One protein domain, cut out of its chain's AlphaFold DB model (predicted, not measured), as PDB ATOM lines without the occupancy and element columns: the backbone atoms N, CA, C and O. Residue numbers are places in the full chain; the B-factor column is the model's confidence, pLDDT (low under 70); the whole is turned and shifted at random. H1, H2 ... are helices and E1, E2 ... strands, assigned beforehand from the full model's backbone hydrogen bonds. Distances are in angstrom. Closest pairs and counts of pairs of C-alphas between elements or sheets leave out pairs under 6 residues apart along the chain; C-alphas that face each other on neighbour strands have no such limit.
ATOM      1  N   GLU A  45     193.912 225.080 239.990       95.62
ATOM      2  CA  GLU A  45     193.617 225.425 238.597       95.62
ATOM      3  C   GLU A  45     194.823 225.272 237.655       95.62
ATOM      4  O   GLU A  45     194.636 225.111 236.448       95.62
ATOM      5  N   ALA A  46     196.062 225.325 238.162       97.44
ATOM      6  CA  ALA A  46     197.255 225.060 237.359       97.44
ATOM      7  C   ALA A  46     197.386 223.566 237.017       97.44
ATOM      8  O   ALA A  46     197.721 223.232 235.878       97.44
ATOM      9  N   TYR A  47     197.052 222.680 237.960       97.38
ATOM     10  CA  TYR A  47     196.971 221.236 237.730       97.38
ATOM     11  C   TYR A  47     195.838 220.903 236.756       97.38
ATOM     12  O   TYR A  47     196.050 220.172 235.786       97.38
ATOM     13  N   ASP A  48     194.668 221.519 236.934       97.06
ATOM     14  CA  ASP A  48     193.528 221.347 236.029       97.06
ATOM     15  C   ASP A  48     193.857 221.860 234.620       97.06
ATOM     16  O   ASP A  48     193.488 221.249 233.616       97.06
ATOM     17  N   ALA A  49     194.588 222.976 234.523       97.94
ATOM     18  CA  ALA A  49     195.087 223.482 233.253       97.94
ATOM     19  C   ALA A  49     196.060 222.509 232.597       97.94
ATOM     20  O   ALA A  49     195.902 222.207 231.414       97.94
ATOM     21  N   TYR A  50     197.022 221.980 233.351       98.25
ATOM     22  CA  TYR A  50     197.952 220.987 232.837       98.25
ATOM     23  C   TYR A  50     197.199 219.763 232.305       98.25
ATOM     24  O   TYR A  50     197.409 219.357 231.163       98.25
ATOM     25  N   ALA A  51     196.279 219.199 233.092       97.56
ATOM     26  CA  ALA A  51     195.493 218.037 232.695       97.56
ATOM     27  C   ALA A  51     194.650 218.312 231.440       97.56
ATOM     28  O   ALA A  51     194.633 217.493 230.519       97.56
ATOM     29  N   ARG A  52     194.016 219.488 231.362       97.75
ATOM     30  CA  ARG A  52     193.221 219.922 230.206       97.75
ATOM     31  C   ARG A  52     194.059 220.026 228.932       97.75
ATOM     32  O   ARG A  52     193.661 219.511 227.888       97.75
ATOM     33  N   TRP A  53     195.222 220.669 228.996       98.00
ATOM     34  CA  TRP A  53     196.098 220.822 227.831       98.00
ATOM     35  C   TRP A  53     196.777 219.505 227.438       98.00
ATOM     36  O   TRP A  53     196.907 219.227 226.243       98.00
ATOM     37  N   ARG A  54     197.084 218.637 228.413       97.44
ATOM     38  CA  ARG A  54     197.501 217.249 228.173       97.44
ATOM     39  C   ARG A  54     196.436 216.465 227.418       97.44
ATOM     40  O   ARG A  54     196.752 215.837 226.414       97.44
ATOM     41  N   ALA A  55     195.180 216.533 227.857       97.12
ATOM     42  CA  ALA A  55     194.060 215.863 227.196       97.12
ATOM     43  C   ALA A  55     193.842 216.365 225.757       97.12
ATOM     44  O   ALA A  55     193.360 215.623 224.906       97.12
ATOM     45  N   ARG A  56     194.246 217.607 225.457       96.81
ATOM     46  CA  ARG A  56     194.206 218.174 224.101       96.81
ATOM     47  C   ARG A  56     195.431 217.838 223.243       96.81
ATOM     48  O   ARG A  56     195.464 218.238 222.084       96.81
ATOM     49  N   GLY A  57     196.411 217.114 223.783       96.81
ATOM     50  CA  GLY A  57     197.617 216.718 223.059       96.81
ATOM     51  C   GLY A  57     198.675 217.816 222.948       96.81
ATOM     52  O   GLY A  57     199.472 217.779 222.020       96.81
ATOM     53  N   TRP A  58     198.696 218.781 223.876       97.44
ATOM     54  CA  TRP A  58     199.725 219.831 223.943       97.44
ATOM     55  C   TRP A  58     199.902 220.638 222.646       97.44
ATOM     56  O   TRP A  58     200.986 220.615 222.049       97.44
ATOM     57  N   PRO A  59     198.854 221.357 222.198       97.56
ATOM     58  CA  PRO A  59     198.935 222.167 220.990       97.56
ATOM     59  C   PRO A  59     200.085 223.177 221.071       97.56
ATOM     60  O   PRO A  59     200.177 223.963 222.012       97.56
ATOM     61  N   ARG A  60     200.958 223.159 220.061       97.25
ATOM     62  CA  ARG A  60     202.156 224.015 219.994       97.25
ATOM     63  C   ARG A  60     201.908 225.340 219.293       97.25
ATOM     64  O   ARG A  60     202.624 226.308 219.551       97.25
ATOM     65  N   ASP A  61     200.889 225.387 218.446       96.38
ATOM     66  CA  ASP A  61     200.532 226.590 217.716       96.38
ATOM     67  C   ASP A  61     199.769 227.561 218.604       96.38
ATOM     68  O   ASP A  61     198.831 227.202 219.330       96.38
ATOM     69  N   ARG A  62     200.171 228.827 218.510       98.12
ATOM     70  CA  ARG A  62     199.538 229.922 219.233       98.12
ATOM     71  C   ARG A  62     198.124 230.143 218.707       98.12
ATOM     72  O   ARG A  62     197.946 230.460 217.533       98.12
ATOM     73  N   GLY A  63     197.125 230.081 219.582       97.88
ATOM     74  CA  GLY A  63     195.745 230.290 219.159       97.88
ATOM     75  C   GLY A  63     194.689 230.018 220.220       97.88
ATOM     76  O   GLY A  63     194.972 229.527 221.314       97.88
ATOM     77  N   TRP A  64     193.451 230.360 219.861       98.12
ATOM     78  CA  TRP A  64     192.254 230.022 220.623       98.12
ATOM     79  C   TRP A  64     191.791 228.607 220.289       98.12
ATOM     80  O   TRP A  64     191.661 228.253 219.122       98.12
ATOM     81  N   TYR A  65     191.471 227.841 221.323       97.62
ATOM     82  CA  TYR A  65     190.931 226.494 221.239       97.62
ATOM     83  C   TYR A  65     189.583 226.451 221.951       97.62
ATOM     84  O   TYR A  65     189.427 227.011 223.040       97.62
ATOM     85  N   ASP A  66     188.621 225.765 221.341       97.25
ATOM     86  CA  ASP A  66     187.384 225.379 222.009       97.25
ATOM     87  C   ASP A  66     187.630 224.123 222.843       97.25
ATOM     88  O   ASP A  66     188.008 223.069 222.321       97.25
ATOM     89  N   VAL A  67     187.431 224.253 224.152       95.00
ATOM     90  CA  VAL A  67     187.517 223.161 225.121       95.00
ATOM     91  C   VAL A  67     186.261 223.214 225.975       95.00
ATOM     92  O   VAL A  67     186.048 224.184 226.698       95.00
ATOM     93  N   GLU A  68     185.402 222.202 225.839       92.94
ATOM     94  CA  GLU A  68     184.156 222.071 226.617       92.94
ATOM     95  C   GLU A  68     183.264 223.327 226.548       92.94
ATOM     96  O   GLU A  68     182.739 223.814 227.546       92.94
ATOM     97  N   GLY A  69     183.136 223.910 225.351       95.25
ATOM     98  CA  GLY A  69     182.345 225.127 225.131       95.25
ATOM     99  C   GLY A  69     182.985 226.413 225.667       95.25
ATOM    100  O   GLY A  69     182.338 227.459 225.678       95.25
ATOM    101  N   ARG A  70     184.250 226.367 226.102       97.31
ATOM    102  CA  ARG A  70     185.021 227.532 226.550       97.31
ATOM    103  C   ARG A  70     186.190 227.807 225.610       97.31
ATOM    104  O   ARG A  70     186.821 226.899 225.080       97.31
ATOM    105  N   LYS A  71     186.526 229.084 225.468       97.88
ATOM    106  CA  LYS A  71     187.705 229.583 224.763       97.88
ATOM    107  C   LYS A  71     188.920 229.534 225.686       97.88
ATOM    108  O   LYS A  71     189.011 230.313 226.636       97.88
ATOM    109  N   CYS A  72     189.845 228.628 225.400       98.06
ATOM    110  CA  CYS A  72     191.157 228.519 226.038       98.06
ATOM    111  C   CYS A  72     192.241 228.976 225.057       98.06
ATOM    112  O   CYS A  72     192.046 228.871 223.848       98.06
ATOM    113  N   PHE A  73     193.391 229.445 225.536       98.50
ATOM    114  CA  PHE A  73     194.457 229.922 224.652       98.50
ATOM    115  C   PHE A  73     195.777 229.189 224.892       98.50
ATOM    116  O   PHE A  73     196.258 229.131 226.025       98.50
ATOM    117  N   ALA A  74     196.376 228.669 223.820       98.50
ATOM    118  CA  ALA A  74     197.764 228.220 223.831       98.50
ATOM    119  C   ALA A  74     198.645 229.386 223.372       98.50
ATOM    120  O   ALA A  74     198.395 229.983 222.322       98.50
ATOM    121  N   GLY A  75     199.651 229.749 224.169       97.75
ATOM    122  CA  GLY A  75     200.571 230.841 223.840       97.75
ATOM    123  C   GLY A  75     201.664 230.438 222.852       97.75
ATOM    124  O   GLY A  75     202.252 231.307 222.205       97.75
ATOM    125  N   GLY A  76     201.855 229.130 222.670       98.06
ATOM    126  CA  GLY A  76     202.880 228.551 221.816       98.06
ATOM    127  C   GLY A  76     204.244 228.554 222.498       98.06
ATOM    128  O   GLY A  76     204.334 228.510 223.726       98.06
ATOM    129  N   ARG A  77     205.317 228.571 221.703       98.06
ATOM    130  CA  ARG A  77     206.690 228.502 222.223       98.06
ATOM    131  C   ARG A  77     206.985 229.654 223.190       98.06
ATOM    132  O   ARG A  77     206.918 230.824 222.812       98.06
ATOM    133  N   PHE A  78     207.402 229.315 224.407       98.38
ATOM    134  CA  PHE A  78     207.862 230.272 225.408       98.38
ATOM    135  C   PHE A  78     209.378 230.463 225.293       98.38
ATOM    136  O   PHE A  78     210.148 229.509 225.283       98.38
ATOM    137  N   GLY A  79     209.817 231.715 225.168       97.00
ATOM    138  CA  GLY A  79     211.211 232.025 224.845       97.00
ATOM    139  C   GLY A  79     212.184 232.024 226.026       97.00
ATOM    140  O   GLY A  79     213.381 232.012 225.774       97.00
ATOM    141  N   ASN A  80     211.696 232.087 227.273       97.50
ATOM    142  CA  ASN A  80     212.521 232.208 228.486       97.50
ATOM    143  C   ASN A  80     213.642 233.274 228.381       97.50
ATOM    144  O   ASN A  80     214.787 233.035 228.760       97.50
ATOM    145  N   ARG A  81     213.335 234.463 227.834       96.38
ATOM    146  CA  ARG A  81     214.349 235.502 227.550       96.38
ATOM    147  C   ARG A  81     214.957 236.088 228.819       96.38
ATOM    148  O   ARG A  81     216.130 236.436 228.844       96.38
ATOM    149  N   GLU A  82     214.150 236.167 229.868       96.62
ATOM    150  CA  GLU A  82     214.513 236.653 231.193       96.62
ATOM    151  C   GLU A  82     215.198 235.573 232.047       96.62
ATOM    152  O   GLU A  82     215.492 235.831 233.213       96.62
ATOM    153  N   GLN A  83     215.426 234.374 231.486       96.94
ATOM    154  CA  GLN A  83     216.158 233.265 232.111       96.94
ATOM    155  C   GLN A  83     215.628 232.905 233.509       96.94
ATOM    156  O   GLN A  83     216.383 232.649 234.446       96.94
ATOM    157  N   ARG A  84     214.299 232.916 233.664       96.81
ATOM    158  CA  ARG A  84     213.624 232.559 234.924       96.81
ATOM    159  C   ARG A  84     213.452 231.052 235.089       96.81
ATOM    160  O   ARG A  84     213.272 230.582 236.207       96.81
ATOM    161  N   LEU A  85     213.487 230.318 233.980       97.12
ATOM    162  CA  LEU A  85     213.486 228.858 233.920       97.12
ATOM    163  C   LEU A  85     214.877 228.355 233.482       97.12
ATOM    164  O   LEU A  85     215.671 229.165 232.989       97.12
ATOM    165  N   PRO A  86     215.190 227.054 233.623       96.94
ATOM    166  CA  PRO A  86     216.415 226.471 233.072       96.94
ATOM    167  C   PRO A  86     216.666 226.849 231.599       96.94
ATOM    168  O   PRO A  86     215.745 227.042 230.807       96.94
ATOM    169  N   ALA A  87     217.932 227.025 231.221       94.56
ATOM    170  CA  ALA A  87     218.277 227.620 229.928       94.56
ATOM    171  C   ALA A  87     218.003 226.694 228.731       94.56
ATOM    172  O   ALA A  87     217.790 227.169 227.619       94.56
ATOM    173  N   ASP A  88     218.020 225.382 228.944       92.69
ATOM    174  CA  ASP A  88     218.002 224.384 227.885       92.69
ATOM    175  C   ASP A  88     216.619 223.774 227.619       92.69
ATOM    176  O   ASP A  88     216.528 222.906 226.757       92.69
ATOM    177  N   GLY A  89     215.551 224.220 228.290       95.88
ATOM    178  CA  GLY A  89     214.210 223.630 228.171       95.88
ATOM    179  C   GLY A  89     213.509 223.808 226.814       95.88
ATOM    180  O   GLY A  89     213.783 224.743 226.056       95.88
ATOM    181  N   ASP A  90     212.551 222.917 226.530       97.69
ATOM    182  CA  ASP A  90     211.602 223.050 225.412       97.69
ATOM    183  C   ASP A  90     210.262 223.542 225.953       97.69
ATOM    184  O   ASP A  90     209.384 222.757 226.321       97.69
ATOM    185  N   TYR A  91     210.137 224.863 226.053       98.38
ATOM    186  CA  TYR A  91     209.022 225.488 226.747       98.38
ATOM    187  C   TYR A  91     207.866 225.857 225.823       98.38
ATOM    188  O   TYR A  91     208.031 226.543 224.808       98.38
ATOM    189  N   VAL A  92     206.658 225.511 226.258       98.62
ATOM    190  CA  VAL A  92     205.403 225.973 225.655       98.62
ATOM    191  C   VAL A  92     204.503 226.515 226.741       98.62
ATOM    192  O   VAL A  92     204.358 225.905 227.797       98.62
ATOM    193  N   GLU A  93     203.897 227.663 226.484       98.44
ATOM    194  CA  GLU A  93     203.007 228.309 227.435       98.44
ATOM    195  C   GLU A  93     201.529 228.109 227.100       98.44
ATOM    196  O   GLU A  93     201.109 228.095 225.938       98.44
ATOM    197  N   TYR A  94     200.720 228.025 228.151       98.56
ATOM    198  CA  TYR A  94     199.281 227.884 228.059       98.56
ATOM    199  C   TYR A  94     198.568 228.735 229.107       98.56
ATOM    200  O   TYR A  94     199.046 228.923 230.231       98.56
ATOM    201  N   ASP A  95     197.378 229.214 228.757       98.38
ATOM    202  CA  ASP A  95     196.517 229.897 229.709       98.38
ATOM    203  C   ASP A  95     195.956 228.919 230.744       98.38
ATOM    204  O   ASP A  95     195.481 227.820 230.427       98.38
ATOM    205  N   VAL A  96     195.964 229.365 232.000       98.06
ATOM    206  CA  VAL A  96     195.320 228.651 233.112       98.06
ATOM    207  C   VAL A  96     193.802 228.744 233.000       98.06
ATOM    208  O   VAL A  96     193.096 227.785 233.304       98.06
ATOM    209  N   LEU A  97     193.295 229.888 232.537       96.31
ATOM    210  CA  LEU A  97     191.868 230.163 232.452       96.31
ATOM    211  C   LEU A  97     191.314 229.920 231.053       96.31
ATOM    212  O   LEU A  97     191.965 230.183 230.046       96.31
ATOM    213  N   CYS A  98     190.056 229.494 231.023       96.69
ATOM    214  CA  CYS A  98     189.239 229.463 229.821       96.69
ATOM    215  C   CYS A  98     187.992 230.317 230.026       96.69
ATOM    216  O   CYS A  98     187.400 230.358 231.110       96.69
ATOM    217  N   HIS A  99     187.545 230.967 228.966       97.12
ATOM    218  CA  HIS A  99     186.515 231.996 229.015       97.12
ATOM    219  C   HIS A  99     185.276 231.563 228.218       97.12
ATOM    220  O   HIS A  99     185.423 230.830 227.247       97.12
ATOM    221  N   PRO A 100     184.055 232.011 228.561       97.06
ATOM    222  CA  PRO A 100     182.852 231.674 227.780       97.06
ATOM    223  C   PRO A 100     182.914 232.138 226.313       97.06
ATOM    224  O   PRO A 100     182.270 231.580 225.437       97.06
ATOM    225  N   ARG A 101     183.698 233.185 226.049       97.25
ATOM    226  CA  ARG A 101     183.995 233.745 224.727       97.25
ATOM    227  C   ARG A 101     185.405 234.322 224.744       97.25
ATOM    228  O   ARG A 101     185.981 234.460 225.821       97.25
ATOM    229  N   VAL A 102     185.938 234.694 223.582       97.19
ATOM    230  CA  VAL A 102     187.244 235.363 223.484       97.19
ATOM    231  C   VAL A 102     187.205 236.649 224.330       97.19
ATOM    232  O   VAL A 102     186.402 237.537 224.035       97.19
ATOM    233  N   PRO A 103     187.992 236.746 225.415       95.88
ATOM    234  CA  PRO A 103     188.031 237.919 226.265       95.88
ATOM    235  C   PRO A 103     188.948 238.997 225.660       95.88
ATOM    236  O   PRO A 103     189.876 238.677 224.916       95.88
ATOM    237  N   PRO A 104     188.769 240.272 226.042       94.00
ATOM    238  CA  PRO A 104     189.718 241.332 225.699       94.00
ATOM    239  C   PRO A 104     191.071 241.166 226.415       94.00
ATOM    240  O   PRO A 104     192.083 241.685 225.957       94.00
ATOM    241  N   ASN A 105     191.102 240.437 227.539       93.81
ATOM    242  CA  ASN A 105     192.306 240.133 228.308       93.81
ATOM    243  C   ASN A 105     192.272 238.679 228.815       93.81
ATOM    244  O   ASN A 105     191.259 238.221 229.338       93.81
ATOM    245  N   ARG A 106     193.403 237.980 228.687       94.81
ATOM    246  CA  ARG A 106     193.640 236.588 229.115       94.81
ATOM    247  C   ARG A 106     194.028 236.449 230.596       94.81
ATOM    248  O   ARG A 106     194.206 235.346 231.109       94.81
ATOM    249  N   GLY A 107     194.227 237.572 231.284       95.19
ATOM    250  CA  GLY A 107     194.754 237.618 232.646       95.19
ATOM    251  C   GLY A 107     196.243 237.250 232.731       95.19
ATOM    252  O   GLY A 107     196.858 236.931 231.710       95.19
ATOM    253  N   PRO A 108     196.824 237.284 233.942       96.12
ATOM    254  CA  PRO A 108     198.265 237.120 234.153       96.12
ATOM    255  C   PRO A 108     198.735 235.672 234.311       96.12
ATOM    256  O   PRO A 108     199.935 235.410 234.256       96.12
ATOM    257  N   ARG A 109     197.806 234.740 234.540       97.88
ATOM    258  CA  ARG A 109     198.118 233.379 234.984       97.88
ATOM    259  C   ARG A 109     198.431 232.450 233.819       97.88
ATOM    260  O   ARG A 109     197.621 232.336 232.891       97.88
ATOM    261  N   ARG A 110     199.559 231.745 233.887       98.44
ATOM    262  CA  ARG A 110     199.999 230.789 232.859       98.44
ATOM    263  C   ARG A 110     200.611 229.547 233.487       98.44
ATOM    264  O   ARG A 110     201.184 229.620 234.573       98.44
ATOM    265  N   ILE A 111     200.530 228.443 232.756       98.44
ATOM    266  CA  ILE A 111     201.473 227.337 232.909       98.44
ATOM    267  C   ILE A 111     202.463 227.389 231.746       98.44
ATOM    268  O   ILE A 111     202.084 227.681 230.613       98.44
ATOM    269  N   VAL A 112     203.722 227.105 232.028       98.44
ATOM    270  CA  VAL A 112     204.771 226.862 231.045       98.44
ATOM    271  C   VAL A 112     205.207 225.421 231.236       98.44
ATOM    272  O   VAL A 112     205.540 225.026 232.347       98.44
ATOM    273  N   VAL A 113     205.149 224.624 230.180       98.44
ATOM    274  CA  VAL A 113     205.463 223.196 230.234       98.44
ATOM    275  C   VAL A 113     206.771 222.957 229.505       98.44
ATOM    276  O   VAL A 113     206.923 223.398 228.367       98.44
ATOM    277  N   ASP A 114     207.698 222.278 230.174       97.94
ATOM    278  CA  ASP A 114     208.965 221.822 229.617       97.94
ATOM    279  C   ASP A 114     208.836 220.395 229.100       97.94
ATOM    280  O   ASP A 114     208.620 219.450 229.864       97.94
ATOM    281  N   PHE A 115     208.996 220.237 227.793       97.25
ATOM    282  CA  PHE A 115     208.872 218.952 227.115       97.25
ATOM    283  C   PHE A 115     210.186 218.203 226.941       97.25
ATOM    284  O   PHE A 115     210.185 217.112 226.375       97.25
ATOM    285  N   ARG A 116     211.301 218.731 227.457       95.75
ATOM    286  CA  ARG A 116     212.537 217.943 227.560       95.75
ATOM    287  C   ARG A 116     212.489 216.901 228.665       95.75
ATOM    288  O   ARG A 116     213.286 215.967 228.656       95.75
ATOM    289  N   GLN A 117     211.576 217.069 229.611       91.12
ATOM    290  CA  GLN A 117     211.379 216.147 230.716       91.12
ATOM    291  C   GLN A 117     210.316 215.110 230.354       91.12
ATOM    292  O   GLN A 117     209.363 215.392 229.625       91.12
ATOM    293  N   SER A 118     210.490 213.894 230.868       91.75
ATOM    294  CA  SER A 118     209.526 212.804 230.721       91.75
ATOM    295  C   SER A 118     209.196 212.251 232.109       91.75
ATOM    296  O   SER A 118     210.034 211.550 232.681       91.75
ATOM    297  N   PRO A 119     208.004 212.546 232.665       92.12
ATOM    298  CA  PRO A 119     206.912 213.331 232.071       92.12
ATOM    299  C   PRO A 119     207.235 214.837 231.937       92.12
ATOM    300  O   PRO A 119     208.142 215.317 232.619       92.12
ATOM    301  N   PRO A 120     206.500 215.600 231.097       96.69
ATOM    302  CA  PRO A 120     206.727 217.038 230.944       96.69
ATOM    303  C   PRO A 120     206.548 217.790 232.267       96.69
ATOM    304  O   PRO A 120     205.530 217.614 232.941       96.69
ATOM    305  N   LEU A 121     207.494 218.655 232.628       96.81
ATOM    306  CA  LEU A 121     207.448 219.410 233.886       96.81
ATOM    307  C   LEU A 121     206.640 220.701 233.721       96.81
ATOM    308  O   LEU A 121     206.801 221.414 232.731       96.81
ATOM    309  N   GLY A 122     205.784 221.021 234.693       97.81
ATOM    310  CA  GLY A 122     205.013 222.260 234.715       97.81
ATOM    311  C   GLY A 122     205.689 223.364 235.528       97.81
ATOM    312  O   GLY A 122     206.256 223.125 236.589       97.81
ATOM    313  N   TYR A 123     205.564 224.602 235.065       98.00
ATOM    314  CA  TYR A 123     205.912 225.814 235.799       98.00
ATOM    315  C   TYR A 123     204.714 226.755 235.800       98.00
ATOM    316  O   TYR A 123     204.222 227.147 234.746       98.00
ATOM    317  N   TYR A 124     204.226 227.127 236.974       98.06
ATOM    318  CA  TYR A 124     203.107 228.049 237.126       98.06
ATOM    319  C   TYR A 124     203.605 229.467 237.397       98.06
ATOM    320  O   TYR A 124     204.493 229.664 238.224       98.06
ATOM    321  N   THR A 125     202.992 230.454 236.747       97.69
ATOM    322  CA  THR A 125     203.162 231.878 237.056       97.69
ATOM    323  C   THR A 125     201.800 232.519 237.304       97.69
ATOM    324  O   THR A 125     200.851 232.325 236.536       97.69
ATOM    325  N   ALA A 126     201.703 233.294 238.385       96.81
ATOM    326  CA  ALA A 126     200.513 234.074 238.726       96.81
ATOM    327  C   ALA A 126     200.589 235.530 238.232       96.81
ATOM    328  O   ALA A 126     199.593 236.252 238.282       96.81
ATOM    329  N   ASP A 127     201.766 235.971 237.791       95.50
ATOM    330  CA  ASP A 127     202.176 237.373 237.794       95.50
ATOM    331  C   ASP A 127     202.797 237.820 236.464       95.50
ATOM    332  O   ASP A 127     203.676 238.682 236.441       95.50
ATOM    333  N   HIS A 128     202.313 237.269 235.343       94.94
ATOM    334  CA  HIS A 128     202.839 237.577 234.010       94.94
ATOM    335  C   HIS A 128     204.349 237.280 233.902       94.94
ATOM    336  O   HIS A 128     205.132 238.126 233.468       94.94
ATOM    337  N   TYR A 129     204.750 236.054 234.257       96.94
ATOM    338  CA  TYR A 129     206.112 235.520 234.090       96.94
ATOM    339  C   TYR A 129     207.186 236.175 234.976       96.94
ATOM    340  O   TYR A 129     208.378 236.012 234.709       96.94
ATOM    341  N   ARG A 130     206.810 236.919 236.028       96.19
ATOM    342  CA  ARG A 130     207.796 237.518 236.947       96.19
ATOM    343  C   ARG A 130     208.365 236.473 237.901       96.19
ATOM    344  O   ARG A 130     209.567 236.489 238.160       96.19
ATOM    345  N   THR A 131     207.523 235.564 238.383       95.50
ATOM    346  CA  THR A 131     207.911 234.438 239.236       95.50
ATOM    347  C   THR A 131     207.317 233.128 238.728       95.50
ATOM    348  O   THR A 131     206.281 233.110 238.055       95.50
ATOM    349  N   PHE A 132     208.002 232.027 239.046       97.12
ATOM    350  CA  PHE A 132     207.594 230.679 238.670       97.12
ATOM    351  C   PHE A 132     207.673 229.726 239.858       97.12
ATOM    352  O   PHE A 132     208.626 229.765 240.634       97.12
ATOM    353  N   ALA A 133     206.689 228.839 239.948       96.31
ATOM    354  CA  ALA A 133     206.689 227.691 240.842       96.31
ATOM    355  C   ALA A 133     206.620 226.410 240.001       96.31
ATOM    356  O   ALA A 133     205.697 226.239 239.202       96.31
ATOM    357  N   ALA A 134     207.615 225.534 240.143       96.06
ATOM    358  CA  ALA A 134     207.622 224.240 239.469       96.06
ATOM    359  C   ALA A 134     206.598 223.295 240.112       96.06
ATOM    360  O   ALA A 134     206.419 223.307 241.330       96.06
ATOM    361  N   PHE A 135     205.948 222.467 239.299       95.38
ATOM    362  CA  PHE A 135     205.043 221.424 239.758       95.38
ATOM    363  C   PHE A 135     205.052 220.223 238.817       95.38
ATOM    364  O   PHE A 135     205.178 220.355 237.597       95.38
ATOM    365  N   THR A 136     204.848 219.053 239.412       88.38
ATOM    366  CA  THR A 136     204.569 217.810 238.698       88.38
ATOM    367  C   THR A 136     203.130 217.413 239.024       88.38
ATOM    368  O   THR A 136     202.789 217.373 240.209       88.38
TER     369      THR A 136
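This is residues 45 to 136 of the 137 residues of the protein "Ribonuclease" of Streptoalloteichus hindustanus (UniProt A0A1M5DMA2). A single strongly twisted sheet of six strands curls round one short helix, H1, which packs in the hollow of one face. The strands follow each other across the sheet in chain order, a meander, and the long link of residues 78 to 90 makes a wide loop beyond the ends of E2 and E3. The printed part has 92 residues, with one named helix and then six named strands; the sheet's order is E1, E2, E3, E4, E5, E6, antiparallel throughout. The class is mixed, helices and strands, with 46 residues in named elements. The whole is compact, with a radius of gyration of the C-alphas of 12.3 A and spans of 35 by 25 by 22 A.

H1, residues 45 to 55, begins with C-alpha 45 at (193.617, 225.425, 238.597) and is 14.9 A long from first to last C-alpha. E1, residues 63 to 67, measures 12.4 A. E2 follows as residues 70 to 77, 22.1 A. E3, residues 91 to 99, is the longest strand by residues; it measures 23.5 A and begins with C-alpha 91 at (209.022, 225.488, 226.747). E4, residues 110 to 114, measures 13.1 A, and E5, residues 121 to 125, 13.6 A. E6, residues 133 to 135, measures 6.6 A and ends with C-alpha 135 at (205.043, 221.424, 239.758).

H1 is on the sheet, which curls round it; these are two layers, a helix on one face of a sheet. The closest C-alphas of H1 and E3 are those of Ala 49 and Val 96, 5.2 A apart. For H1 and E4 they are those of Ala 46 and Ile 111, at 6.5 A. H1 and E2 are near each other. In H1 every O i to N i+4 pair is within hydrogen-bond range. The six strands form a meander, each the antiparallel neighbour of the one before, and each successive pair is a hairpin. Within hydrogen-bond range are N 65 and O 72 between E1 and E2, 2.8 A, and N 71 and O 99 between E2 and E3, 2.7 A. Between E3 and E4, N 94 and O 111 are 2.8 A apart; between E4 and E5, N 112 and O 123 are 2.8 A apart. Between E5 and E6, N 124 and O 133 are 2.8 A apart. The edge strands, E1 and E6, are apart.

The two C-alphas farthest apart are those of Gly 69 and Ala 87, 36.3 A. The printed part has no cut. The link from E2 to E3 is long, with 13 residues, and that from E1 to E2 is tight. The mean pLDDT of the printed part is 96.7, and no printed residue is under 70.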